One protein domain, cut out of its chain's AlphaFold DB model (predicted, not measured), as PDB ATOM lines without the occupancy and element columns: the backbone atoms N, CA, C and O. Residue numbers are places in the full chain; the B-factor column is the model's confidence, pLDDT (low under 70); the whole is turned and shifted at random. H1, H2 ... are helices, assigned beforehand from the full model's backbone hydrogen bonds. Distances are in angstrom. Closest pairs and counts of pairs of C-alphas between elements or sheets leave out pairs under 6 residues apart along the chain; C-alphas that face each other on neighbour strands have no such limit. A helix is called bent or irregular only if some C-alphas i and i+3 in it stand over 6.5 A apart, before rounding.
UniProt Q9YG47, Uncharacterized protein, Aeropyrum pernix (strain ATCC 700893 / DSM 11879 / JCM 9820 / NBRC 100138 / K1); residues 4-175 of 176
ATOM      1  N   VAL A   4     287.116 204.616 158.358       82.94
ATOM      2  CA  VAL A   4     288.243 205.451 158.804       82.94
ATOM      3  C   VAL A   4     287.780 206.573 159.736       82.94
ATOM      4  O   VAL A   4     288.362 206.775 160.797       82.94
ATOM      5  N   THR A   5     286.703 207.280 159.388       85.38
ATOM      6  CA  THR A   5     286.154 208.364 160.214       85.38
ATOM      7  C   THR A   5     285.666 207.843 161.565       85.38
ATOM      8  O   THR A   5     285.903 208.483 162.587       85.38
ATOM      9  N   THR A   6     285.023 206.673 161.589       80.94
ATOM     10  CA  THR A   6     284.545 206.037 162.825       80.94
ATOM     11  C   THR A   6     285.698 205.637 163.739       80.94
ATOM     12  O   THR A   6     285.651 205.916 164.936       80.94
ATOM     13  N   LEU A   7     286.765 205.059 163.182       83.38
ATOM     14  CA  LEU A   7     287.965 204.702 163.940       83.38
ATOM     15  C   LEU A   7     288.676 205.935 164.506       83.38
ATOM     16  O   LEU A   7     289.090 205.923 165.666       83.38
ATOM     17  N   ILE A   8     288.776 207.015 163.726       84.50
ATOM     18  CA  ILE A   8     289.348 208.284 164.196       84.50
ATOM     19  C   ILE A   8     288.509 208.851 165.346       84.50
ATOM     20  O   ILE A   8     289.065 209.199 166.385       84.50
ATOM     21  N   ALA A   9     287.182 208.908 165.194       85.00
ATOM     22  CA  ALA A   9     286.289 209.414 166.234       85.00
ATOM     23  C   ALA A   9     286.399 208.592 167.528       85.00
ATOM     24  O   ALA A   9     286.572 209.162 168.604       85.00
ATOM     25  N   PHE A  10     286.377 207.261 167.416       86.06
ATOM     26  CA  PHE A  10     286.548 206.354 168.549       86.06
ATOM     27  C   PHE A  10     287.888 206.579 169.260       86.06
ATOM     28  O   PHE A  10     287.931 206.768 170.474       86.06
ATOM     29  N   THR A  11     288.977 206.651 168.492       86.12
ATOM     30  CA  THR A  11     290.325 206.905 169.013       86.12
ATOM     31  C   THR A  11     290.373 208.235 169.765       86.12
ATOM     32  O   THR A  11     290.799 208.282 170.917       86.12
ATOM     33  N   LEU A  12     289.886 209.325 169.170       88.31
ATOM     34  CA  LEU A  12     289.897 210.640 169.818       88.31
ATOM     35  C   LEU A  12     289.142 210.634 171.151       88.31
ATOM     36  O   LEU A  12     289.655 211.153 172.142       88.31
ATOM     37  N   VAL A  13     287.968 210.005 171.189       89.12
ATOM     38  CA  VAL A  13     287.158 209.879 172.406       89.12
ATOM     39  C   VAL A  13     287.892 209.089 173.492       89.12
ATOM     40  O   VAL A  13     287.911 209.507 174.648       89.12
ATOM     41  N   VAL A  14     288.534 207.977 173.131       88.56
ATOM     42  CA  VAL A  14     289.237 207.111 174.083       88.56
ATOM     43  C   VAL A  14     290.516 207.765 174.620       88.56
ATOM     44  O   VAL A  14     290.767 207.691 175.822       88.56
ATOM     45  N   TYR A  15     291.311 208.448 173.791       90.62
ATOM     46  CA  TYR A  15     292.603 209.001 174.234       90.62
ATOM     47  C   TYR A  15     292.536 210.416 174.814       90.62
ATOM     48  O   TYR A  15     293.440 210.793 175.566       90.62
ATOM     49  N   ALA A  16     291.491 211.201 174.528       91.62
ATOM     50  CA  ALA A  16     291.387 212.574 175.030       91.62
ATOM     51  C   ALA A  16     291.516 212.684 176.568       91.62
ATOM     52  O   ALA A  16     292.273 213.547 177.025       91.62
ATOM     53  N   PRO A  17     290.897 211.807 177.388       92.81
ATOM     54  CA  PRO A  17     291.053 211.864 178.843       92.81
ATOM     55  C   PRO A  17     292.490 211.621 179.318       92.81
ATOM     56  O   PRO A  17     292.970 212.319 180.210       92.81
ATOM     57  N   TYR A  18     293.216 210.693 178.687       92.12
ATOM     58  CA  TYR A  18     294.624 210.435 179.007       92.12
ATOM     59  C   TYR A  18     295.509 211.643 178.704       92.12
ATOM     60  O   TYR A  18     296.351 212.017 179.523       92.12
ATOM     61  N   VAL A  19     295.291 212.289 177.554       91.44
ATOM     62  CA  VAL A  19     296.008 213.517 177.182       91.44
ATOM     63  C   VAL A  19     295.705 214.638 178.176       91.44
ATOM     64  O   VAL A  19     296.630 215.303 178.647       91.44
ATOM     65  N   ALA A  20     294.436 214.812 178.558       91.38
ATOM     66  CA  ALA A  20     294.030 215.802 179.551       91.38
ATOM     67  C   ALA A  20     294.692 215.558 180.921       91.38
ATOM     68  O   ALA A  20     295.199 216.496 181.542       91.38
ATOM     69  N   LEU A  21     294.762 214.301 181.374       91.88
ATOM     70  CA  LEU A  21     295.427 213.938 182.627       91.88
ATOM     71  C   LEU A  21     296.941 214.159 182.572       91.88
ATOM     72  O   LEU A  21     297.512 214.741 183.497       91.88
ATOM     73  N   ALA A  22     297.595 213.760 181.481       91.12
ATOM     74  CA  ALA A  22     299.022 213.998 181.292       91.12
ATOM     75  C   ALA A  22     299.347 215.501 181.291       91.12
ATOM     76  O   ALA A  22     300.304 215.937 181.937       91.12
ATOM     77  N   TYR A  23     298.518 216.311 180.627       92.62
ATOM     78  CA  TYR A  23     298.650 217.765 180.629       92.62
ATOM     79  C   TYR A  23     298.507 218.353 182.042       92.62
ATOM     80  O   TYR A  23     299.346 219.155 182.460       92.62
ATOM     81  N   ARG A  24     297.521 217.888 182.821       91.06
ATOM     82  CA  ARG A  24     297.321 218.296 184.223       91.06
ATOM     83  C   ARG A  24     298.529 217.961 185.102       91.06
ATOM     84  O   ARG A  24     298.960 218.799 185.892       91.06
ATOM     85  N   PHE A  25     299.128 216.778 184.950       90.69
ATOM     86  CA  PHE A  25     300.356 216.427 185.674       90.69
ATOM     87  C   PHE A  25     301.547 217.290 185.271       90.69
ATOM     88  O   PHE A  25     302.298 217.735 186.142       90.69
ATOM     89  N   LYS A  26     301.696 217.592 183.978       91.25
ATOM     90  CA  LYS A  26     302.747 218.494 183.500       91.25
ATOM     91  C   LYS A  26     302.619 219.891 184.120       91.25
ATOM     92  O   LYS A  26     303.626 220.430 184.570       91.25
ATOM     93  N   GLN A  27     301.406 220.444 184.211       92.44
ATOM     94  CA  GLN A  27     301.163 221.745 184.856       92.44
ATOM     95  C   GLN A  27     301.528 221.764 186.351       92.44
ATOM     96  O   GLN A  27     301.932 222.802 186.864       92.44
ATOM     97  N   ARG A  28     301.443 220.620 187.043       91.31
ATOM     98  CA  ARG A  28     301.846 220.468 188.456       91.31
ATOM     99  C   ARG A  28     303.345 220.180 188.650       91.31
ATOM    100  O   ARG A  28     303.756 219.840 189.754       91.31
ATOM    101  N   GLY A  29     304.162 220.249 187.595       91.38
ATOM    102  CA  GLY A  29     305.591 219.908 187.652       91.38
ATOM    103  C   GLY A  29     305.881 218.401 187.719       91.38
ATOM    104  O   GLY A  29     307.036 217.992 187.827       91.38
ATOM    105  N   LEU A  30     304.860 217.546 187.596       90.81
ATOM    106  CA  LEU A  30     304.966 216.085 187.673       90.81
ATOM    107  C   LEU A  30     305.222 215.471 186.287       90.81
ATOM    108  O   LEU A  30     304.477 214.611 185.814       90.81
ATOM    109  N   GLY A  31     306.291 215.909 185.614       86.75
ATOM    110  CA  GLY A  31     306.601 215.491 184.237       86.75
ATOM    111  C   GLY A  31     306.748 213.972 184.060       86.75
ATOM    112  O   GLY A  31     306.295 213.422 183.057       86.75
ATOM    113  N   ARG A  32     307.303 213.271 185.060       87.50
ATOM    114  CA  ARG A  32     307.412 211.799 185.056       87.50
ATOM    115  C   ARG A  32     306.037 211.128 185.066       87.50
ATOM    116  O   ARG A  32     305.808 210.215 184.282       87.50
ATOM    117  N   SER A  33     305.107 211.614 185.888       86.25
ATOM    118  CA  SER A  33     303.737 211.090 185.946       86.25
ATOM    119  C   SER A  33     302.981 211.333 184.641       86.25
ATOM    120  O   SER A  33     302.261 210.452 184.184       86.25
ATOM    121  N   ALA A  34     303.188 212.486 183.996       86.12
ATOM    122  CA  ALA A  34     302.612 212.765 182.681       86.12
ATOM    123  C   ALA A  34     303.076 211.749 181.621       86.12
ATOM    124  O   ALA A  34     302.253 211.216 180.877       86.12
ATOM    125  N   LEU A  35     304.376 211.433 181.590       87.62
ATOM    126  CA  LEU A  35     304.925 210.406 180.700       87.62
ATOM    127  C   LEU A  35     304.364 209.018 181.016       87.62
ATOM    128  O   LEU A  35     304.009 208.295 180.092       87.62
ATOM    129  N   LEU A  36     304.233 208.665 182.298       87.25
ATOM    130  CA  LEU A  36     303.661 207.381 182.710       87.25
ATOM    131  C   LEU A  36     302.204 207.224 182.264       87.25
ATOM    132  O   LEU A  36     301.836 206.135 181.834       87.25
ATOM    133  N   VAL A  37     301.388 208.282 182.306       87.00
ATOM    134  CA  VAL A  37     299.996 208.249 181.810       87.00
ATOM    135  C   VAL A  37     299.945 207.970 180.310       87.00
ATOM    136  O   VAL A  37     299.189 207.111 179.867       87.00
ATOM    137  N   ILE A  38     300.771 208.657 179.517       88.19
ATOM    138  CA  ILE A  38     300.814 208.426 178.067       88.19
ATOM    139  C   ILE A  38     301.379 207.039 177.753       88.19
ATOM    140  O   ILE A  38     300.812 206.319 176.935       88.19
ATOM    141  N   ALA A  39     302.452 206.631 178.431       85.69
ATOM    142  CA  ALA A  39     303.048 205.313 178.257       85.69
ATOM    143  C   ALA A  39     302.055 204.198 178.608       85.69
ATOM    144  O   ALA A  39     301.928 203.243 177.853       85.69
ATOM    145  N   SER A  40     301.305 204.334 179.704       83.50
ATOM    146  CA  SER A  40     300.275 203.359 180.079       83.50
ATOM    147  C   SER A  40     299.114 203.334 179.086       83.50
ATOM    148  O   SER A  40     298.696 202.244 178.707       83.50
ATOM    149  N   ALA A  41     298.657 204.482 178.574       83.62
ATOM    150  CA  ALA A  41     297.669 204.516 177.494       83.62
ATOM    151  C   ALA A  41     298.169 203.764 176.247       83.62
ATOM    152  O   ALA A  41     297.454 202.924 175.703       83.62
ATOM    153  N   LEU A  42     299.419 203.996 175.828       83.44
ATOM    154  CA  LEU A  42     300.038 203.307 174.690       83.44
ATOM    155  C   LEU A  42     300.215 201.804 174.941       83.44
ATOM    156  O   LEU A  42     299.892 201.006 174.068       83.44
ATOM    157  N   ILE A  43     300.663 201.397 176.130       82.25
ATOM    158  CA  ILE A  43     300.800 199.979 176.497       82.25
ATOM    159  C   ILE A  43     299.436 199.290 176.468       82.25
ATOM    160  O   ILE A  43     299.312 198.223 175.873       82.25
ATOM    161  N   LEU A  44     298.404 199.912 177.047       77.44
ATOM    162  CA  LEU A  44     297.041 199.389 176.992       77.44
ATOM    163  C   LEU A  44     296.553 199.286 175.540       77.44
ATOM    164  O   LEU A  44     295.863 198.330 175.205       77.44
ATOM    165  N   THR A  45     296.959 200.208 174.662       76.00
ATOM    166  CA  THR A  45     296.653 200.167 173.219       76.00
ATOM    167  C   THR A  45     297.309 198.983 172.529       76.00
ATOM    168  O   THR A  45     296.649 198.259 171.793       76.00
ATOM    169  N   LEU A  46     298.602 198.773 172.780       73.19
ATOM    170  CA  LEU A  46     299.371 197.675 172.199       73.19
ATOM    171  C   LEU A  46     298.860 196.321 172.701       73.19
ATOM    172  O   LEU A  46     298.699 195.398 171.910       73.19
ATOM    173  N   ALA A  47     298.519 196.224 173.989       61.81
ATOM    174  CA  ALA A  47     297.831 195.061 174.545       61.81
ATOM    175  C   ALA A  47     296.441 194.864 173.910       61.81
ATOM    176  O   ALA A  47     296.004 193.731 173.716       61.81
ATOM    177  N   SER A  48     295.782 195.956 173.507       60.78
ATOM    178  CA  SER A  48     294.490 195.924 172.814       60.78
ATOM    179  C   SER A  48     294.575 195.567 171.319       60.78
ATOM    180  O   SER A  48     293.560 195.487 170.637       60.78
ATOM    181  N   ILE A  49     295.769 195.324 170.771       59.66
ATOM    182  CA  ILE A  49     295.897 194.664 169.460       59.66
ATOM    183  C   ILE A  49     295.530 193.171 169.590       59.66
ATOM    184  O   ILE A  49     295.116 192.548 168.616       59.66
ATOM    185  N   LEU A  50     295.632 192.609 170.804       45.19
ATOM    186  CA  LEU A  50     295.318 191.210 171.122       45.19
ATOM    187  C   LEU A  50     293.977 191.035 171.863       45.19
ATOM    188  O   LEU A  50     293.436 189.933 171.889       45.19
ATOM    189  N   VAL A  51     293.437 192.105 172.454       51.91
ATOM    190  CA  VAL A  51     292.152 192.147 173.173       51.91
ATOM    191  C   VAL A  51     291.348 193.319 172.608       51.91
ATOM    192  O   VAL A  51     291.922 194.393 172.493       51.91
ATOM    193  N   PRO A  52     290.052 193.195 172.271       59.22
ATOM    194  CA  PRO A  52     289.275 194.342 171.799       59.22
ATOM    195  C   PRO A  52     289.450 195.560 172.722       59.22
ATOM    196  O   PRO A  52     289.610 195.389 173.931       59.22
ATOM    197  N   VAL A  53     289.414 196.776 172.157       72.81
ATOM    198  CA  VAL A  53     289.798 198.102 172.726       72.81
ATOM    199  C   VAL A  53     289.085 198.507 174.043       72.81
ATOM    200  O   VAL A  53     289.215 199.629 174.539       72.81
ATOM    201  N   GLY A  54     288.370 197.574 174.665       81.44
ATOM    202  CA  GLY A  54     287.738 197.635 175.976       81.44
ATOM    203  C   GLY A  54     288.635 198.167 177.080       81.44
ATOM    204  O   GLY A  54     288.251 199.121 177.743       81.44
ATOM    205  N   LEU A  55     289.839 197.622 177.288       83.88
ATOM    206  CA  LEU A  55     290.650 198.013 178.454       83.88
ATOM    207  C   LEU A  55     291.089 199.483 178.418       83.88
ATOM    208  O   LEU A  55     291.011 200.170 179.438       83.88
ATOM    209  N   VAL A  56     291.505 199.984 177.250       87.62
ATOM    210  CA  VAL A  56     291.843 201.410 177.086       87.62
ATOM    211  C   VAL A  56     290.592 202.271 177.267       87.62
ATOM    212  O   VAL A  56     290.651 203.326 177.889       87.62
ATOM    213  N   SER A  57     289.440 201.815 176.774       91.56
ATOM    214  CA  SER A  57     288.184 202.556 176.914       91.56
ATOM    215  C   SER A  57     287.722 202.639 178.373       91.56
ATOM    216  O   SER A  57     287.392 203.720 178.856       91.56
ATOM    217  N   LEU A  58     287.807 201.542 179.132       92.62
ATOM    218  CA  LEU A  58     287.525 201.541 180.570       92.62
ATOM    219  C   LEU A  58     288.491 202.447 181.335       92.62
ATOM    220  O   LEU A  58     288.065 203.231 182.184       92.62
ATOM    221  N   GLY A  59     289.784 202.386 181.008       91.38
ATOM    222  CA  GLY A  59     290.778 203.285 181.588       91.38
ATOM    223  C   GLY A  59     290.500 204.756 181.258       91.38
ATOM    224  O   GLY A  59     290.640 205.610 182.130       91.38
ATOM    225  N   SER A  60     290.019 205.055 180.051       93.00
ATOM    226  CA  SER A  60     289.585 206.394 179.649       93.00
ATOM    227  C   SER A  60     288.457 206.919 180.543       93.00
ATOM    228  O   SER A  60     288.541 208.034 181.063       93.00
ATOM    229  N   ILE A  61     287.441 206.089 180.810       96.25
ATOM    230  CA  ILE A  61     286.316 206.454 181.681       96.25
ATOM    231  C   ILE A  61     286.774 206.640 183.133       96.25
ATOM    232  O   ILE A  61     286.380 207.613 183.781       96.25
ATOM    233  N   LEU A  62     287.673 205.780 183.624       95.69
ATOM    234  CA  LEU A  62     288.297 205.943 184.940       95.69
ATOM    235  C   LEU A  62     289.045 207.279 185.054       95.69
ATOM    236  O   LEU A  62     288.905 207.981 186.057       95.69
ATOM    237  N   VAL A  63     289.815 207.646 184.026       94.31
ATOM    238  CA  VAL A  63     290.556 208.912 183.978       94.31
ATOM    239  C   VAL A  63     289.607 210.110 183.944       94.31
ATOM    240  O   VAL A  63     289.848 211.081 184.661       94.31
ATOM    241  N   MET A  64     288.510 210.045 183.182       96.12
ATOM    242  CA  MET A  64     287.474 211.087 183.214       96.12
ATOM    243  C   MET A  64     286.904 211.270 184.625       96.12
ATOM    244  O   MET A  64     286.831 212.402 185.107       96.12
ATOM    245  N   GLY A  65     286.562 210.170 185.304       95.94
ATOM    246  CA  GLY A  65     286.044 210.197 186.675       95.94
ATOM    247  C   GLY A  65     287.026 210.827 187.660       95.94
ATOM    248  O   GLY A  65     286.645 211.703 188.437       95.94
ATOM    249  N   LEU A  66     288.308 210.464 187.564       94.81
ATOM    250  CA  LEU A  66     289.376 211.037 188.384       94.81
ATOM    251  C   LEU A  66     289.565 212.538 188.134       94.81
ATOM    252  O   LEU A  66     289.700 213.309 189.082       94.81
ATOM    253  N   LEU A  67     289.572 212.967 186.869       93.94
ATOM    254  CA  LEU A  67     289.726 214.378 186.507       93.94
ATOM    255  C   LEU A  67     288.574 215.235 187.034       93.94
ATOM    256  O   LEU A  67     288.819 216.343 187.525       93.94
ATOM    257  N   ALA A  68     287.345 214.719 186.940       95.12
ATOM    258  CA  ALA A  68     286.154 215.362 187.479       95.12
ATOM    259  C   ALA A  68     286.196 215.408 189.015       95.12
ATOM    260  O   ALA A  68     285.958 216.466 189.597       95.12
ATOM    261  N   ALA A  69     286.573 214.308 189.671       95.56
ATOM    262  CA  ALA A  69     286.727 214.260 191.124       95.56
ATOM    263  C   ALA A  69     287.780 215.265 191.626       95.56
ATOM    264  O   ALA A  69     287.465 216.091 192.476       95.56
ATOM    265  N   ASP A  70     288.977 215.299 191.028       93.19
ATOM    266  CA  ASP A  70     290.052 216.245 191.394       93.19
ATOM    267  C   ASP A  70     289.674 217.711 191.100       93.19
ATOM    268  O   ASP A  70     290.295 218.636 191.612       93.19
ATOM    269  N   PHE A  71     288.684 217.974 190.241       93.06
ATOM    270  CA  PHE A  71     288.133 219.325 190.057       93.06
ATOM    271  C   PHE A  71     287.150 219.725 191.172       93.06
ATOM    272  O   PHE A  71     287.014 220.911 191.480       93.06
ATOM    273  N   MET A  72     286.456 218.749 191.758       95.19
ATOM    274  CA  MET A  72     285.463 218.944 192.819       95.19
ATOM    275  C   MET A  72     286.039 218.792 194.230       95.19
ATOM    276  O   MET A  72     285.381 219.190 195.195       95.19
ATOM    277  N   GLU A  73     287.244 218.241 194.358       93.25
ATOM    278  CA  GLU A  73     287.950 218.072 195.627       93.25
ATOM    279  C   GLU A  73     288.026 219.411 196.387       93.25
ATOM    280  O   GLU A  73     288.376 220.454 195.826       93.25
ATOM    281  N   GLY A  74     287.621 219.404 197.660       90.69
ATOM    282  CA  GLY A  74     287.544 220.604 198.504       90.69
ATOM    283  C   GLY A  74     286.355 221.542 198.232       90.69
ATOM    284  O   GLY A  74     286.163 222.491 198.987       90.69
ATOM    285  N   ARG A  75     285.540 221.290 197.196       94.75
ATOM    286  CA  ARG A  75     284.336 222.087 196.871       94.75
ATOM    287  C   ARG A  75     283.033 221.388 197.238       94.75
ATOM    288  O   ARG A  75     282.051 222.057 197.536       94.75
ATOM    289  N   LEU A  76     283.012 220.057 197.173       95.25
ATOM    290  CA  LEU A  76     281.819 219.234 197.376       95.25
ATOM    291  C   LEU A  76     282.093 218.105 198.381       95.25
ATOM    292  O   LEU A  76     283.240 217.680 198.515       95.25
ATOM    293  N   PRO A  77     281.058 217.588 199.070       92.19
ATOM    294  CA  PRO A  77     281.234 216.594 200.130       92.19
ATOM    295  C   PRO A  77     281.609 215.195 199.629       92.19
ATOM    296  O   PRO A  77     282.188 214.436 200.397       92.19
ATOM    297  N   TYR A  78     281.276 214.842 198.383       95.56
ATOM    298  CA  TYR A  78     281.511 213.508 197.806       95.56
ATOM    299  C   TYR A  78     282.121 213.615 196.398       95.56
ATOM    300  O   TYR A  78     281.475 213.252 195.408       95.56
ATOM    301  N   PRO A  79     283.336 214.175 196.263       96.06
ATOM    302  CA  PRO A  79     283.919 214.502 194.964       96.06
ATOM    303  C   PRO A  79     284.146 213.263 194.091       96.06
ATOM    304  O   PRO A  79     283.947 213.342 192.879       96.06
ATOM    305  N   LYS A  80     284.493 212.107 194.679       96.94
ATOM    306  CA  LYS A  80     284.723 210.874 193.911       96.94
ATOM    307  C   LYS A  80     283.410 210.313 193.382       96.94
ATOM    308  O   LYS A  80     283.302 210.094 192.182       96.94
ATOM    309  N   LEU A  81     282.392 210.174 194.233       97.50
ATOM    310  CA  LEU A  81     281.051 209.770 193.792       97.50
ATOM    311  C   LEU A  81     280.579 210.626 192.612       97.50
ATOM    312  O   LEU A  81     280.307 210.095 191.539       97.50
ATOM    313  N   LEU A  82     280.566 211.948 192.787       97.62
ATOM    314  CA  LEU A  82     280.082 212.867 191.759       97.62
ATOM    315  C   LEU A  82     280.946 212.830 190.494       97.62
ATOM    316  O   LEU A  82     280.409 212.869 189.388       97.62
ATOM    317  N   GLY A  83     282.270 212.719 190.632       97.62
ATOM    318  CA  GLY A  83     283.188 212.656 189.494       97.62
ATOM    319  C   GLY A  83     282.914 211.446 188.612       97.62
ATOM    320  O   GLY A  83     282.810 211.568 187.391       97.62
ATOM    321  N   TYR A  84     282.703 210.289 189.235       98.12
ATOM    322  CA  TYR A  84     282.376 209.066 188.517       98.12
ATOM    323  C   TYR A  84     280.920 209.011 188.031       98.12
ATOM    324  O   TYR A  84     280.675 208.423 186.980       98.12
ATOM    325  N   SER A  85     279.967 209.676 188.691       98.19
ATOM    326  CA  SER A  85     278.613 209.863 188.143       98.19
ATOM    327  C   SER A  85     278.626 210.708 186.864       98.19
ATOM    328  O   SER A  85     277.947 210.369 185.892       98.19
ATOM    329  N   ILE A  86     279.438 211.774 186.820       97.69
ATOM    330  CA  ILE A  86     279.640 212.582 185.606       97.69
ATOM    331  C   ILE A  86     280.286 211.731 184.510       97.69
ATOM    332  O   ILE A  86     279.793 211.714 183.382       97.69
ATOM    333  N   ALA A  87     281.346 210.987 184.842       97.31
ATOM    334  CA  ALA A  87     282.007 210.102 183.888       97.31
ATOM    335  C   ALA A  87     281.048 209.041 183.332       97.31
ATOM    336  O   ALA A  87     281.012 208.855 182.121       97.31
ATOM    337  N   GLY A  88     280.227 208.418 184.186       98.25
ATOM    338  CA  GLY A  88     279.196 207.459 183.786       98.25
ATOM    339  C   GLY A  88     278.116 208.067 182.897       98.25
ATOM    340  O   GLY A  88     277.687 207.439 181.932       98.25
ATOM    341  N   THR A  89     277.717 209.310 183.169       98.31
ATOM    342  CA  THR A  89     276.764 210.043 182.323       98.31
ATOM    343  C   THR A  89     277.348 210.264 180.928       98.31
ATOM    344  O   THR A  89     276.748 209.860 179.933       98.31
ATOM    345  N   LEU A  90     278.546 210.853 180.847       97.94
ATOM    346  CA  LEU A  90     279.215 211.136 179.574       97.94
ATOM    347  C   LEU A  90     279.493 209.855 178.786       97.94
ATOM    348  O   LEU A  90     279.183 209.784 177.598       97.94
ATOM    349  N   SER A  91     280.024 208.823 179.446       97.50
ATOM    350  CA  SER A  91     280.329 207.552 178.794       97.50
ATOM    351  C   SER A  91     279.068 206.800 178.357       97.50
ATOM    352  O   SER A  91     279.094 206.115 177.338       97.50
ATOM    353  N   GLY A  92     277.948 206.964 179.065       98.06
ATOM    354  CA  GLY A  92     276.645 206.434 178.669       98.06
ATOM    355  C   GLY A  92     276.127 207.075 177.381       98.06
ATOM    356  O   GLY A  92     275.723 206.370 176.454       98.06
ATOM    357  N   PHE A  93     276.204 208.406 177.274       98.12
ATOM    358  CA  PHE A  93     275.841 209.121 176.044       98.12
ATOM    359  C   PHE A  93     276.748 208.749 174.868       98.12
ATOM    360  O   PHE A  93     276.255 208.501 173.769       98.12
ATOM    361  N   ILE A  94     278.060 208.653 175.096       96.81
ATOM    362  CA  ILE A  94     279.020 208.235 174.068       96.81
ATOM    363  C   ILE A  94     278.729 206.803 173.604       96.81
ATOM    364  O   ILE A  94     278.663 206.559 172.402       96.81
ATOM    365  N   ALA A  95     278.496 205.865 174.529       96.88
ATOM    366  CA  ALA A  95     278.148 204.487 174.189       96.88
ATOM    367  C   ALA A  95     276.842 204.413 173.383       96.88
ATOM    368  O   ALA A  95     276.776 203.699 172.389       96.88
ATOM    369  N   THR A  96     275.833 205.206 173.748       97.50
ATOM    370  CA  THR A  96     274.556 205.316 173.016       97.50
ATOM    371  C   THR A  96     274.761 205.847 171.591       97.50
ATOM    372  O   THR A  96     274.189 205.325 170.629       97.50
ATOM    373  N   ALA A  97     275.618 206.861 171.433       96.00
ATOM    374  CA  ALA A  97     275.976 207.407 170.127       96.00
ATOM    375  C   ALA A  97     276.734 206.379 169.274       96.00
ATOM    376  O   ALA A  97     276.410 206.195 168.102       96.00
ATOM    377  N   PHE A  98     277.694 205.659 169.863       94.44
ATOM    378  CA  PHE A  98     278.390 204.572 169.180       94.44
ATOM    379  C   PHE A  98     277.456 203.433 168.814       94.44
ATOM    380  O   PHE A  98     277.554 202.956 167.692       94.44
ATOM    381  N   TRP A  99     276.503 203.070 169.671       95.75
ATOM    382  CA  TRP A  99     275.532 202.021 169.371       95.75
ATOM    383  C   TRP A  99     274.731 202.341 168.107       95.75
ATOM    384  O   TRP A  99     274.544 201.479 167.254       95.75
ATOM    385  N   SER A 100     274.349 203.611 167.944       93.25
ATOM    386  CA  SER A 100     273.617 204.100 166.767       93.25
ATOM    387  C   SER A 100     274.439 204.051 165.468       93.25
ATOM    388  O   SER A 100     273.869 204.112 164.381       93.25
ATOM    389  N   ILE A 101     275.772 203.965 165.563       91.19
ATOM    390  CA  ILE A 101     276.692 203.845 164.420       91.19
ATOM    391  C   ILE A 101     277.053 202.374 164.175       91.19
ATOM    392  O   ILE A 101     277.020 201.905 163.039       91.19
ATOM    393  N   ASN A 102     277.451 201.673 165.236       90.00
ATOM    394  CA  ASN A 102     277.791 200.258 165.290       90.00
ATOM    395  C   ASN A 102     277.708 199.789 166.758       90.00
ATOM    396  O   ASN A 102     278.479 200.232 167.613       90.00
ATOM    397  N   SER A 103     276.803 198.855 167.040       91.12
ATOM    398  CA  SER A 103     276.565 198.287 168.374       91.12
ATOM    399  C   SER A 103     277.808 197.692 169.040       91.12
ATOM    400  O   SER A 103     277.932 197.765 170.262       91.12
ATOM    401  N   GLU A 104     278.755 197.154 168.272       90.25
ATOM    402  CA  GLU A 104     280.004 196.611 168.818       90.25
ATOM    403  C   GLU A 104     280.907 197.713 169.380       90.25
ATOM    404  O   GLU A 104     281.570 197.514 170.392       90.25
ATOM    405  N   LEU A 105     280.898 198.914 168.788       90.56
ATOM    406  CA  LEU A 105     281.680 200.041 169.307       90.56
ATOM    407  C   LEU A 105     281.176 200.500 170.674       90.56
ATOM    408  O   LEU A 105     281.980 200.904 171.512       90.56
ATOM    409  N   ALA A 106     279.865 200.422 170.916       93.50
ATOM    410  CA  ALA A 106     279.305 200.696 172.235       93.50
ATOM    411  C   ALA A 106     279.836 199.700 173.271       93.50
ATOM    412  O   ALA A 106     280.281 200.107 174.346       93.50
ATOM    413  N   LEU A 107     279.843 198.412 172.909       92.50
ATOM    414  CA  LEU A 107     280.358 197.329 173.741       92.50
ATOM    415  C   LEU A 107     281.858 197.506 174.025       92.50
ATOM    416  O   LEU A 107     282.275 197.474 175.179       92.50
ATOM    417  N   TYR A 108     282.667 197.787 173.000       91.44
ATOM    418  CA  TYR A 108     284.102 198.037 173.168       91.44
ATOM    419  C   TYR A 108     284.409 199.309 173.953       91.44
ATOM    420  O   TYR A 108     285.476 199.404 174.550       91.44
ATOM    421  N   TYR A 109     283.510 200.289 173.965       93.81
ATOM    422  CA  TYR A 109     283.731 201.519 174.710       93.81
ATOM    423  C   TYR A 109     283.362 201.390 176.196       93.81
ATOM    424  O   TYR A 109     284.123 201.813 177.065       93.81
ATOM    425  N   ASN A 110     282.193 200.819 176.508       95.94
ATOM    426  CA  ASN A 110     281.633 200.819 177.862       95.94
ATOM    427  C   ASN A 110     280.962 199.478 178.199       95.94
ATOM    428  O   ASN A 110     279.785 199.429 178.557       95.94
ATOM    429  N   LEU A 111     281.732 198.392 178.073       94.19
ATOM    430  CA  LEU A 111     281.275 197.010 178.252       94.19
ATOM    431  C   LEU A 111     280.384 196.800 179.496       94.19
ATOM    432  O   LEU A 111     279.276 196.300 179.319       94.19
ATOM    433  N   PRO A 112     280.764 197.223 180.725       95.31
ATOM    434  CA  PRO A 112     279.935 196.993 181.910       95.31
ATOM    435  C   PRO A 112     278.541 197.618 181.799       95.31
ATOM    436  O   PRO A 112     277.555 197.009 182.203       95.31
ATOM    437  N   ALA A 113     278.453 198.824 181.231       96.88
ATOM    438  CA  ALA A 113     277.184 199.516 181.063       96.88
ATOM    439  C   ALA A 113     276.306 198.856 179.997       96.88
ATOM    440  O   ALA A 113     275.092 198.784 180.176       96.88
ATOM    441  N   VAL A 114     276.904 198.386 178.899       97.06
ATOM    442  CA  VAL A 114     276.174 197.732 177.807       97.06
ATOM    443  C   VAL A 114     275.615 196.386 178.257       97.06
ATOM    444  O   VAL A 114     274.420 196.161 178.101       97.06
ATOM    445  N   GLU A 115     276.436 195.545 178.891       97.19
ATOM    446  CA  GLU A 115     276.013 194.237 179.415       97.19
ATOM    447  C   GLU A 115     274.912 194.380 180.473       97.19
ATOM    448  O   GLU A 115     273.851 193.765 180.373       97.19
ATOM    449  N   LEU A 116     275.113 195.272 181.452       98.19
ATOM    450  CA  LEU A 116     274.080 195.564 182.445       98.19
ATOM    451  C   LEU A 116     272.830 196.177 181.792       98.19
ATOM    452  O   LEU A 116     271.717 195.931 182.243       98.19
ATOM    453  N   GLY A 117     273.007 196.967 180.731       98.19
ATOM    454  CA  GLY A 117     271.933 197.560 179.938       98.19
ATOM    455  C   GLY A 117     271.039 196.511 179.292       98.19
ATOM    456  O   GLY A 117     269.822 196.603 179.430       98.19
ATOM    457  N   TYR A 118     271.632 195.506 178.641       97.94
ATOM    458  CA  TYR A 118     270.891 194.386 178.057       97.94
ATOM    459  C   TYR A 118     270.173 193.564 179.123       97.94
ATOM    460  O   TYR A 118     268.976 193.333 178.985       97.94
ATOM    461  N   PHE A 119     270.840 193.257 180.237       98.44
ATOM    462  CA  PHE A 119     270.195 192.576 181.360       98.44
ATOM    463  C   PHE A 119     268.968 193.339 181.892       98.44
ATOM    464  O   PHE A 119     267.900 192.757 182.070       98.44
ATOM    465  N   VAL A 120     269.092 194.652 182.131       98.56
ATOM    466  CA  VAL A 120     267.977 195.489 182.617       98.56
ATOM    467  C   VAL A 120     266.856 195.587 181.584       98.56
ATOM    468  O   VAL A 120     265.684 195.602 181.950       98.56
ATOM    469  N   TYR A 121     267.206 195.665 180.305       98.31
ATOM    470  CA  TYR A 121     266.252 195.708 179.205       98.31
ATOM    471  C   TYR A 121     265.434 194.410 179.094       98.31
ATOM    472  O   TYR A 121     264.206 194.482 179.021       98.31
ATOM    473  N   ASP A 122     266.084 193.245 179.160       98.00
ATOM    474  CA  ASP A 122     265.406 191.944 179.118       98.00
ATOM    475  C   ASP A 122     264.510 191.764 180.350       98.00
ATOM    476  O   ASP A 122     263.320 191.466 180.225       98.00
ATOM    477  N   ALA A 123     265.028 192.092 181.540       98.31
ATOM    478  CA  ALA A 123     264.247 192.075 182.773       98.31
ATOM    479  C   ALA A 123     263.034 193.023 182.711       98.31
ATOM    480  O   ALA A 123     261.972 192.711 183.254       98.31
ATOM    481  N   ALA A 124     263.155 194.179 182.048       98.25
ATOM    482  CA  ALA A 124     262.038 195.101 181.862       98.25
ATOM    483  C   ALA A 124     260.960 194.515 180.942       98.25
ATOM    484  O   ALA A 124     259.776 194.698 181.220       98.25
ATOM    485  N   ILE A 125     261.339 193.799 179.877       98.12
ATOM    486  CA  ILE A 125     260.376 193.098 179.016       98.12
ATOM    487  C   ILE A 125     259.619 192.037 179.808       98.12
ATOM    488  O   ILE A 125     258.395 191.982 179.722       98.12
ATOM    489  N   GLU A 126     260.329 191.236 180.601       97.94
ATOM    490  CA  GLU A 126     259.724 190.153 181.379       97.94
ATOM    491  C   GLU A 126     258.806 190.657 182.500       97.94
ATOM    492  O   GLU A 126     257.772 190.048 182.769       97.94
ATOM    493  N   SER A 127     259.175 191.757 183.166       97.75
ATOM    494  CA  SER A 127     258.479 192.231 184.372       97.75
ATOM    495  C   SER A 127     257.455 193.342 184.135       97.75
ATOM    496  O   SER A 127     256.506 193.460 184.910       97.75
ATOM    497  N   LEU A 128     257.645 194.173 183.107       97.25
ATOM    498  CA  LEU A 128     256.811 195.351 182.834       97.25
ATOM    499  C   LEU A 128     256.152 195.313 181.452       97.25
ATOM    500  O   LEU A 128     255.206 196.067 181.220       97.25
ATOM    501  N   GLY A 129     256.683 194.510 180.529       96.12
ATOM    502  CA  GLY A 129     256.233 194.431 179.145       96.12
ATOM    503  C   GLY A 129     255.314 193.245 178.859       96.12
ATOM    504  O   GLY A 129     254.771 192.602 179.754       96.12
ATOM    505  N   ASP A 130     255.156 192.961 177.568       95.56
ATOM    506  CA  ASP A 130     254.559 191.724 177.069       95.56
ATOM    507  C   ASP A 130     255.636 190.910 176.328       95.56
ATOM    508  O   ASP A 130     255.941 191.219 175.169       95.56
ATOM    509  N   PRO A 131     256.220 189.875 176.967       96.00
ATOM    510  CA  PRO A 131     257.265 189.053 176.359       96.00
ATOM    511  C   PRO A 131     256.747 188.177 175.209       96.00
ATOM    512  O   PRO A 131     257.543 187.667 174.424       96.00
ATOM    513  N   THR A 132     255.428 187.993 175.084       96.56
ATOM    514  CA  THR A 132     254.826 187.201 173.998       96.56
ATOM    515  C   THR A 132     254.614 188.017 172.724       96.56
ATOM    516  O   THR A 132     254.420 187.456 171.643       96.56
ATOM    517  N   SER A 133     254.680 189.345 172.835       95.00
ATOM    518  CA  SER A 133     254.486 190.245 171.711       95.00
ATOM    519  C   SER A 133     255.709 190.252 170.788       95.00
ATOM    520  O   SER A 133     256.830 190.474 171.251       95.00
ATOM    521  N   PRO A 134     255.527 190.169 169.454       94.62
ATOM    522  CA  PRO A 134     256.612 190.421 168.500       94.62
ATOM    523  C   PRO A 134     257.135 191.870 168.561       94.62
ATOM    524  O   PRO A 134     258.143 192.200 167.941       94.62
ATOM    525  N   TYR A 135     256.457 192.742 169.313       95.81
ATOM    526  CA  TYR A 135     256.809 194.136 169.550       95.81
ATOM    527  C   TYR A 135     257.133 194.404 171.028       95.81
ATOM    528  O   TYR A 135     256.956 195.534 171.487       95.81
ATOM    529  N   ALA A 136     257.628 193.404 171.771       95.38
ATOM    530  CA  ALA A 136     257.928 193.485 173.208       95.38
ATOM    531  C   ALA A 136     258.711 194.754 173.607       95.38
ATOM    532  O   ALA A 136     258.353 195.447 174.558       95.38
ATOM    533  N   HIS A 137     259.701 195.159 172.807       95.19
ATOM    534  CA  HIS A 137     260.480 196.398 172.968       95.19
ATOM    535  C   HIS A 137     259.620 197.668 173.131       95.19
ATOM    536  O   HIS A 137     260.009 198.611 173.817       95.19
ATOM    537  N   TYR A 138     258.463 197.725 172.466       96.88
ATOM    538  CA  TYR A 138     257.560 198.876 172.478       96.88
ATOM    539  C   TYR A 138     256.594 198.870 173.665       96.88
ATOM    540  O   TYR A 138     255.933 199.881 173.902       96.88
ATOM    541  N   THR A 139     256.545 197.772 174.421       97.25
ATOM    542  CA  THR A 139     255.654 197.597 175.577       97.25
ATOM    543  C   THR A 139     256.247 198.148 176.875       97.25
ATOM    544  O   THR A 139     255.509 198.439 177.808       97.25
ATOM    545  N   ILE A 140     257.561 198.392 176.911       98.25
ATOM    546  CA  ILE A 140     258.265 198.987 178.058       98.25
ATOM    547  C   ILE A 140     258.521 200.495 177.860       98.25
ATOM    548  O   ILE A 140     258.588 200.960 176.715       98.25
ATOM    549  N   PRO A 141     258.720 201.290 178.930       97.88
ATOM    550  CA  PRO A 141     259.095 202.704 178.827       97.88
ATOM    551  C   PRO A 141     260.367 202.951 178.000       97.88
ATOM    552  O   PRO A 141     261.325 202.185 178.072       97.88
ATOM    553  N   VAL A 142     260.413 204.059 177.246       97.12
ATOM    554  CA  VAL A 142     261.502 204.364 176.287       97.12
ATOM    555  C   VAL A 142     262.893 204.370 176.925       97.12
ATOM    556  O   VAL A 142     263.842 203.889 176.316       97.12
ATOM    557  N   PHE A 143     263.023 204.868 178.154       97.00
ATOM    558  CA  PHE A 143     264.308 204.942 178.856       97.00
ATOM    559  C   PHE A 143     264.853 203.574 179.304       97.00
ATOM    560  O   PHE A 143     266.029 203.482 179.639       97.00
ATOM    561  N   LEU A 144     264.028 202.519 179.286       97.81
ATOM    562  CA  LEU A 144     264.453 201.132 179.516       97.81
ATOM    563  C   LEU A 144     264.769 200.389 178.212       97.81
ATOM    564  O   LEU A 144     265.197 199.242 178.259       97.81
ATOM    565  N   ARG A 145     264.584 201.022 177.047       97.81
ATOM    566  CA  ARG A 145     264.889 200.426 175.740       97.81
ATOM    567  C   ARG A 145     266.353 200.636 175.379       97.81
ATOM    568  O   ARG A 145     266.946 201.659 175.718       97.81
ATOM    569  N   VAL A 146     266.918 199.713 174.611       97.00
ATOM    570  CA  VAL A 146     268.217 199.906 173.955       97.00
ATOM    571  C   VAL A 146     268.068 200.960 172.840       97.00
ATOM    572  O   VAL A 146     267.090 200.904 172.092       97.00
ATOM    573  N   PRO A 147     268.996 201.927 172.703       97.31
ATOM    574  CA  PRO A 147     270.234 202.089 173.477       97.31
ATOM    575  C   PRO A 147     270.109 202.947 174.748       97.31
ATOM    576  O   PRO A 147     271.067 203.037 175.505       97.31
ATOM    577  N   TRP A 148     268.963 203.573 175.020       97.94
ATOM    578  CA  TRP A 148     268.786 204.542 176.116       97.94
ATOM    579  C   TRP A 148     269.097 203.992 177.511       97.94
ATOM    580  O   TRP A 148     269.687 204.698 178.331       97.94
ATOM    581  N   VAL A 149     268.765 202.724 177.762       98.31
ATOM    582  CA  VAL A 149     269.053 202.038 179.031       98.31
ATOM    583  C   VAL A 149     270.550 202.029 179.369       98.31
ATOM    584  O   VAL A 149     270.904 202.092 180.544       98.31
ATOM    585  N   ILE A 150     271.427 202.064 178.353       98.44
ATOM    586  CA  ILE A 150     272.890 202.095 178.510       98.44
ATOM    587  C   ILE A 150     273.325 203.342 179.291       98.44
ATOM    588  O   ILE A 150     274.291 203.294 180.049       98.44
ATOM    589  N   ILE A 151     272.612 204.467 179.160       98.44
ATOM    590  CA  ILE A 151     272.917 205.688 179.918       98.44
ATOM    591  C   ILE A 151     272.684 205.444 181.411       98.44
ATOM    592  O   ILE A 151     273.550 205.753 182.230       98.44
ATOM    593  N   LEU A 152     271.542 204.852 181.764       98.19
ATOM    594  CA  LEU A 152     271.166 204.591 183.155       98.19
ATOM    595  C   LEU A 152     272.115 203.585 183.805       98.19
ATOM    596  O   LEU A 152     272.624 203.824 184.903       98.19
ATOM    597  N   THR A 153     272.405 202.487 183.111       98.44
ATOM    598  CA  THR A 153     273.313 201.453 183.611       98.44
ATOM    599  C   THR A 153     274.760 201.927 183.645       98.44
ATOM    600  O   THR A 153     275.495 201.532 184.549       98.44
ATOM    601  N   SER A 154     275.167 202.838 182.757       98.44
ATOM    602  CA  SER A 154     276.471 203.505 182.830       98.44
ATOM    603  C   SER A 154     276.581 204.398 184.061       98.44
ATOM    604  O   SER A 154     277.543 204.283 184.822       98.44
ATOM    605  N   ILE A 155     275.579 205.247 184.316       98.50
ATOM    606  CA  ILE A 155     275.545 206.080 185.523       98.50
ATOM    607  C   ILE A 155     275.618 205.198 186.767       98.50
ATOM    608  O   ILE A 155     276.447 205.465 187.635       98.50
ATOM    609  N   ALA A 156     274.808 204.139 186.847       98.19
ATOM    610  CA  ALA A 156     274.805 203.226 187.987       98.19
ATOM    611  C   ALA A 156     276.167 202.535 188.181       98.19
ATOM    612  O   ALA A 156     276.734 202.592 189.274       98.19
ATOM    613  N   SER A 157     276.724 201.952 187.115       97.75
ATOM    614  CA  SER A 157     277.991 201.209 187.156       97.75
ATOM    615  C   SER A 157     279.150 202.088 187.615       97.75
ATOM    616  O   SER A 157     279.891 201.731 188.531       97.75
ATOM    617  N   TRP A 158     279.296 203.273 187.022       98.25
ATOM    618  CA  TRP A 158     280.406 204.159 187.357       98.25
ATOM    619  C   TRP A 158     280.179 204.883 188.685       98.25
ATOM    620  O   TRP A 158     281.124 205.034 189.455       98.25
ATOM    621  N   SER A 159     278.940 205.234 189.041       98.06
ATOM    622  CA  SER A 159     278.652 205.775 190.378       98.06
ATOM    623  C   SER A 159     278.998 204.772 191.476       98.06
ATOM    624  O   SER A 159     279.532 205.185 192.500       98.06
ATOM    625  N   LEU A 160     278.783 203.467 191.260       98.06
ATOM    626  CA  LEU A 160     279.204 202.430 192.205       98.06
ATOM    627  C   LEU A 160     280.728 202.433 192.412       98.06
ATOM    628  O   LEU A 160     281.188 202.390 193.551       98.06
ATOM    629  N   VAL A 161     281.513 202.579 191.338       97.56
ATOM    630  CA  VAL A 161     282.973 202.780 191.439       97.56
ATOM    631  C   VAL A 161     283.290 204.030 192.265       97.56
ATOM    632  O   VAL A 161     284.120 203.979 193.172       97.56
ATOM    633  N   GLY A 162     282.585 205.135 192.008       97.56
ATOM    634  CA  GLY A 162     282.705 206.376 192.771       97.56
ATOM    635  C   GLY A 162     282.412 206.203 194.265       97.56
ATOM    636  O   GLY A 162     283.193 206.681 195.087       97.56
ATOM    637  N   VAL A 163     281.342 205.483 194.625       98.25
ATOM    638  CA  VAL A 163     281.002 205.140 196.017       98.25
ATOM    639  C   VAL A 163     282.131 204.340 196.659       98.25
ATOM    640  O   VAL A 163     282.589 204.705 197.741       98.25
ATOM    641  N   CYS A 164     282.617 203.286 196.000       97.62
ATOM    642  CA  CYS A 164     283.701 202.458 196.527       97.62
ATOM    643  C   CYS A 164     284.964 203.286 196.804       97.62
ATOM    644  O   CYS A 164     285.543 203.191 197.886       97.62
ATOM    645  N   LEU A 165     285.369 204.141 195.863       96.44
ATOM    646  CA  LEU A 165     286.548 204.997 196.019       96.44
ATOM    647  C   LEU A 165     286.360 206.066 197.103       96.44
ATOM    648  O   LEU A 165     287.296 206.370 197.845       96.44
ATOM    649  N   GLU A 166     285.157 206.628 197.216       96.44
ATOM    650  CA  GLU A 166     284.796 207.570 198.275       96.44
ATOM    651  C   GLU A 166     284.903 206.900 199.654       96.44
ATOM    652  O   GLU A 166     285.606 207.411 200.530       96.44
ATOM    653  N   LEU A 167     284.298 205.719 199.826       96.56
ATOM    654  CA  LEU A 167     284.350 204.944 201.068       96.56
ATOM    655  C   LEU A 167     285.785 204.565 201.441       96.56
ATOM    656  O   LEU A 167     286.199 204.817 202.572       96.56
ATOM    657  N   LEU A 168     286.563 204.036 200.493       95.25
ATOM    658  CA  LEU A 168     287.971 203.700 200.716       95.25
ATOM    659  C   LEU A 168     288.760 204.922 201.188       95.25
ATOM    660  O   LEU A 168     289.463 204.851 202.192       95.25
ATOM    661  N   SER A 169     288.595 206.072 200.528       92.12
ATOM    662  CA  SER A 169     289.323 207.284 200.917       92.12
ATOM    663  C   SER A 169     288.999 207.765 202.334       92.12
ATOM    664  O   SER A 169     289.889 208.247 203.030       92.12
ATOM    665  N   ARG A 170     287.755 207.574 202.790       92.56
ATOM    666  CA  ARG A 170     287.320 207.920 204.151       92.56
ATOM    667  C   ARG A 170     287.800 206.931 205.203       92.56
ATOM    668  O   ARG A 170     288.018 207.322 206.345       92.56
ATOM    669  N   LEU A 171     287.932 205.656 204.841       93.75
ATOM    670  CA  LEU A 171     288.501 204.647 205.733       93.75
ATOM    671  C   LEU A 171     289.974 204.960 206.019       93.75
ATOM    672  O   LEU A 171     290.375 204.941 207.178       93.75
ATOM    673  N   PHE A 172     290.745 205.332 204.993       91.50
ATOM    674  CA  PHE A 172     292.170 205.645 205.142       91.50
ATOM    675  C   PHE A 172     292.457 207.031 205.736       91.50
ATOM    676  O   PHE A 172     293.503 207.213 206.351       91.50
ATOM    677  N   SER A 173     291.551 208.006 205.606       86.94
ATOM    678  CA  SER A 173     291.734 209.318 206.246       86.94
ATOM    679  C   SER A 173     291.444 209.315 207.748       86.94
ATOM    680  O   SER A 173     291.901 210.204 208.453       86.94
ATOM    681  N   LYS A 174     290.691 208.331 208.255       68.31
ATOM    682  CA  LYS A 174     290.421 208.175 209.695       68.31
ATOM    683  C   LYS A 174     291.535 207.451 210.456       68.31
ATOM    684  O   LYS A 174     291.515 207.460 211.681       68.31
ATOM    685  N   SER A 175     292.457 206.792 209.753       59.66
ATOM    686  CA  SER A 175     293.578 206.058 210.357       59.66
ATOM    687  C   SER A 175     294.848 206.896 210.562       59.66
ATOM    688  O   SER A 175     295.830 206.363 211.069       59.66
TER     689      SER A 175
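What this domain is: This is residues 4 to 175 of the 176 residues of an uncharacterized protein of Aeropyrum pernix (strain ATCC 700893 / DSM 11879 / JCM 9820 / NBRC 100138 / K1) (UniProt Q9YG47). Picture a flat slab of helices with H4 in its middle: H3 and H6 pack on H4 and run against it, H1b and H2 join H3 in a small bundle that makes one end of the long axis, and the sharply kinked H5 leads with the loop of residues 129 to 148 to the other end. Residues 170 to 175, of which 170 to 173 belong to H6, stick out. The printed part has 172 residues with six named helices, H1 to H6 in chain order, and no named strand; the class is all helix. It is compact, with a radius of gyration of the C-alphas of 18.0 A, and spans 61 by 45 by 24 A.

Where its parts are: Find C-alpha 103 at (276.565, 198.287, 168.374), where H5, the longest helix by residues, begins; it runs to residue 128, 24.7 A away. H5 is irregular, with C-alphas 109 and 112 9.3 A apart, and has a kink of 121 degrees near residue 110. Before it lies H4, residues 79 to 101, 33.1 A long. After it, H6 runs from residue 149 to C-alpha 173 at (291.734, 209.318, 206.246), 36.2 A. H3 holds residues 54 to 72, 27.3 A, and H2 residues 31 to 47, 24.3 A. Go back to C-alpha 4 at (288.243, 205.451, 158.804) for H1, residues 4 to 27, assigned as one helix by its hydrogen bonds but bent: C-alphas 14 and 17 are 7.0 A apart. Its arms are H1a, residues 4 to 14, and H1b, residues 17 to 27, each 15.4 A long.

How they stand to each other: Look first at H5, whose residues 105 to 114 touch H4, about perpendicular at 88 degrees; the closest C-alphas, of Ala 95 and Ala 106, are 4.4 A apart. H5 also touches H6, closest at the C-alphas of Ala 113 and Ser 154, 4.4 A. H4 and H6 touch at a shallow tilt of 23 degrees, opposite ways, closest at the C-alphas of Leu 81 and Gly 162, 3.9 A. H3, the hub, makes a hairpin with H4, closest at the C-alphas of Ala 69 and Gly 83, 4.2 A. H1b, H2 and H3 form an up and down bundle, each running against the one before; in the hairpin of H1b and H2 the closest C-alphas, of Ala 22 and Ala 34, are 4.0 A apart. H1a and H3 only just touch, with 3 pairs of C-alphas within 8 A, closest at Val 14 and Ser 57, 5.5 A. H2 and H6 are apart. Every O i to N i+4 pair is within hydrogen-bond range in H1a, H1b, H2, H3, H4 and H6, and 20 of 22 are in H5.

The domain as a whole: The C-alphas farthest apart, of Gly 29 and Thr 132, are 61.9 A from each other. The printed part has no cut. The link from H5 to H6, 20 residues, is long. Mean pLDDT of the printed part is 91.7; residues 47 to 52 and 174 to 175 are under 70.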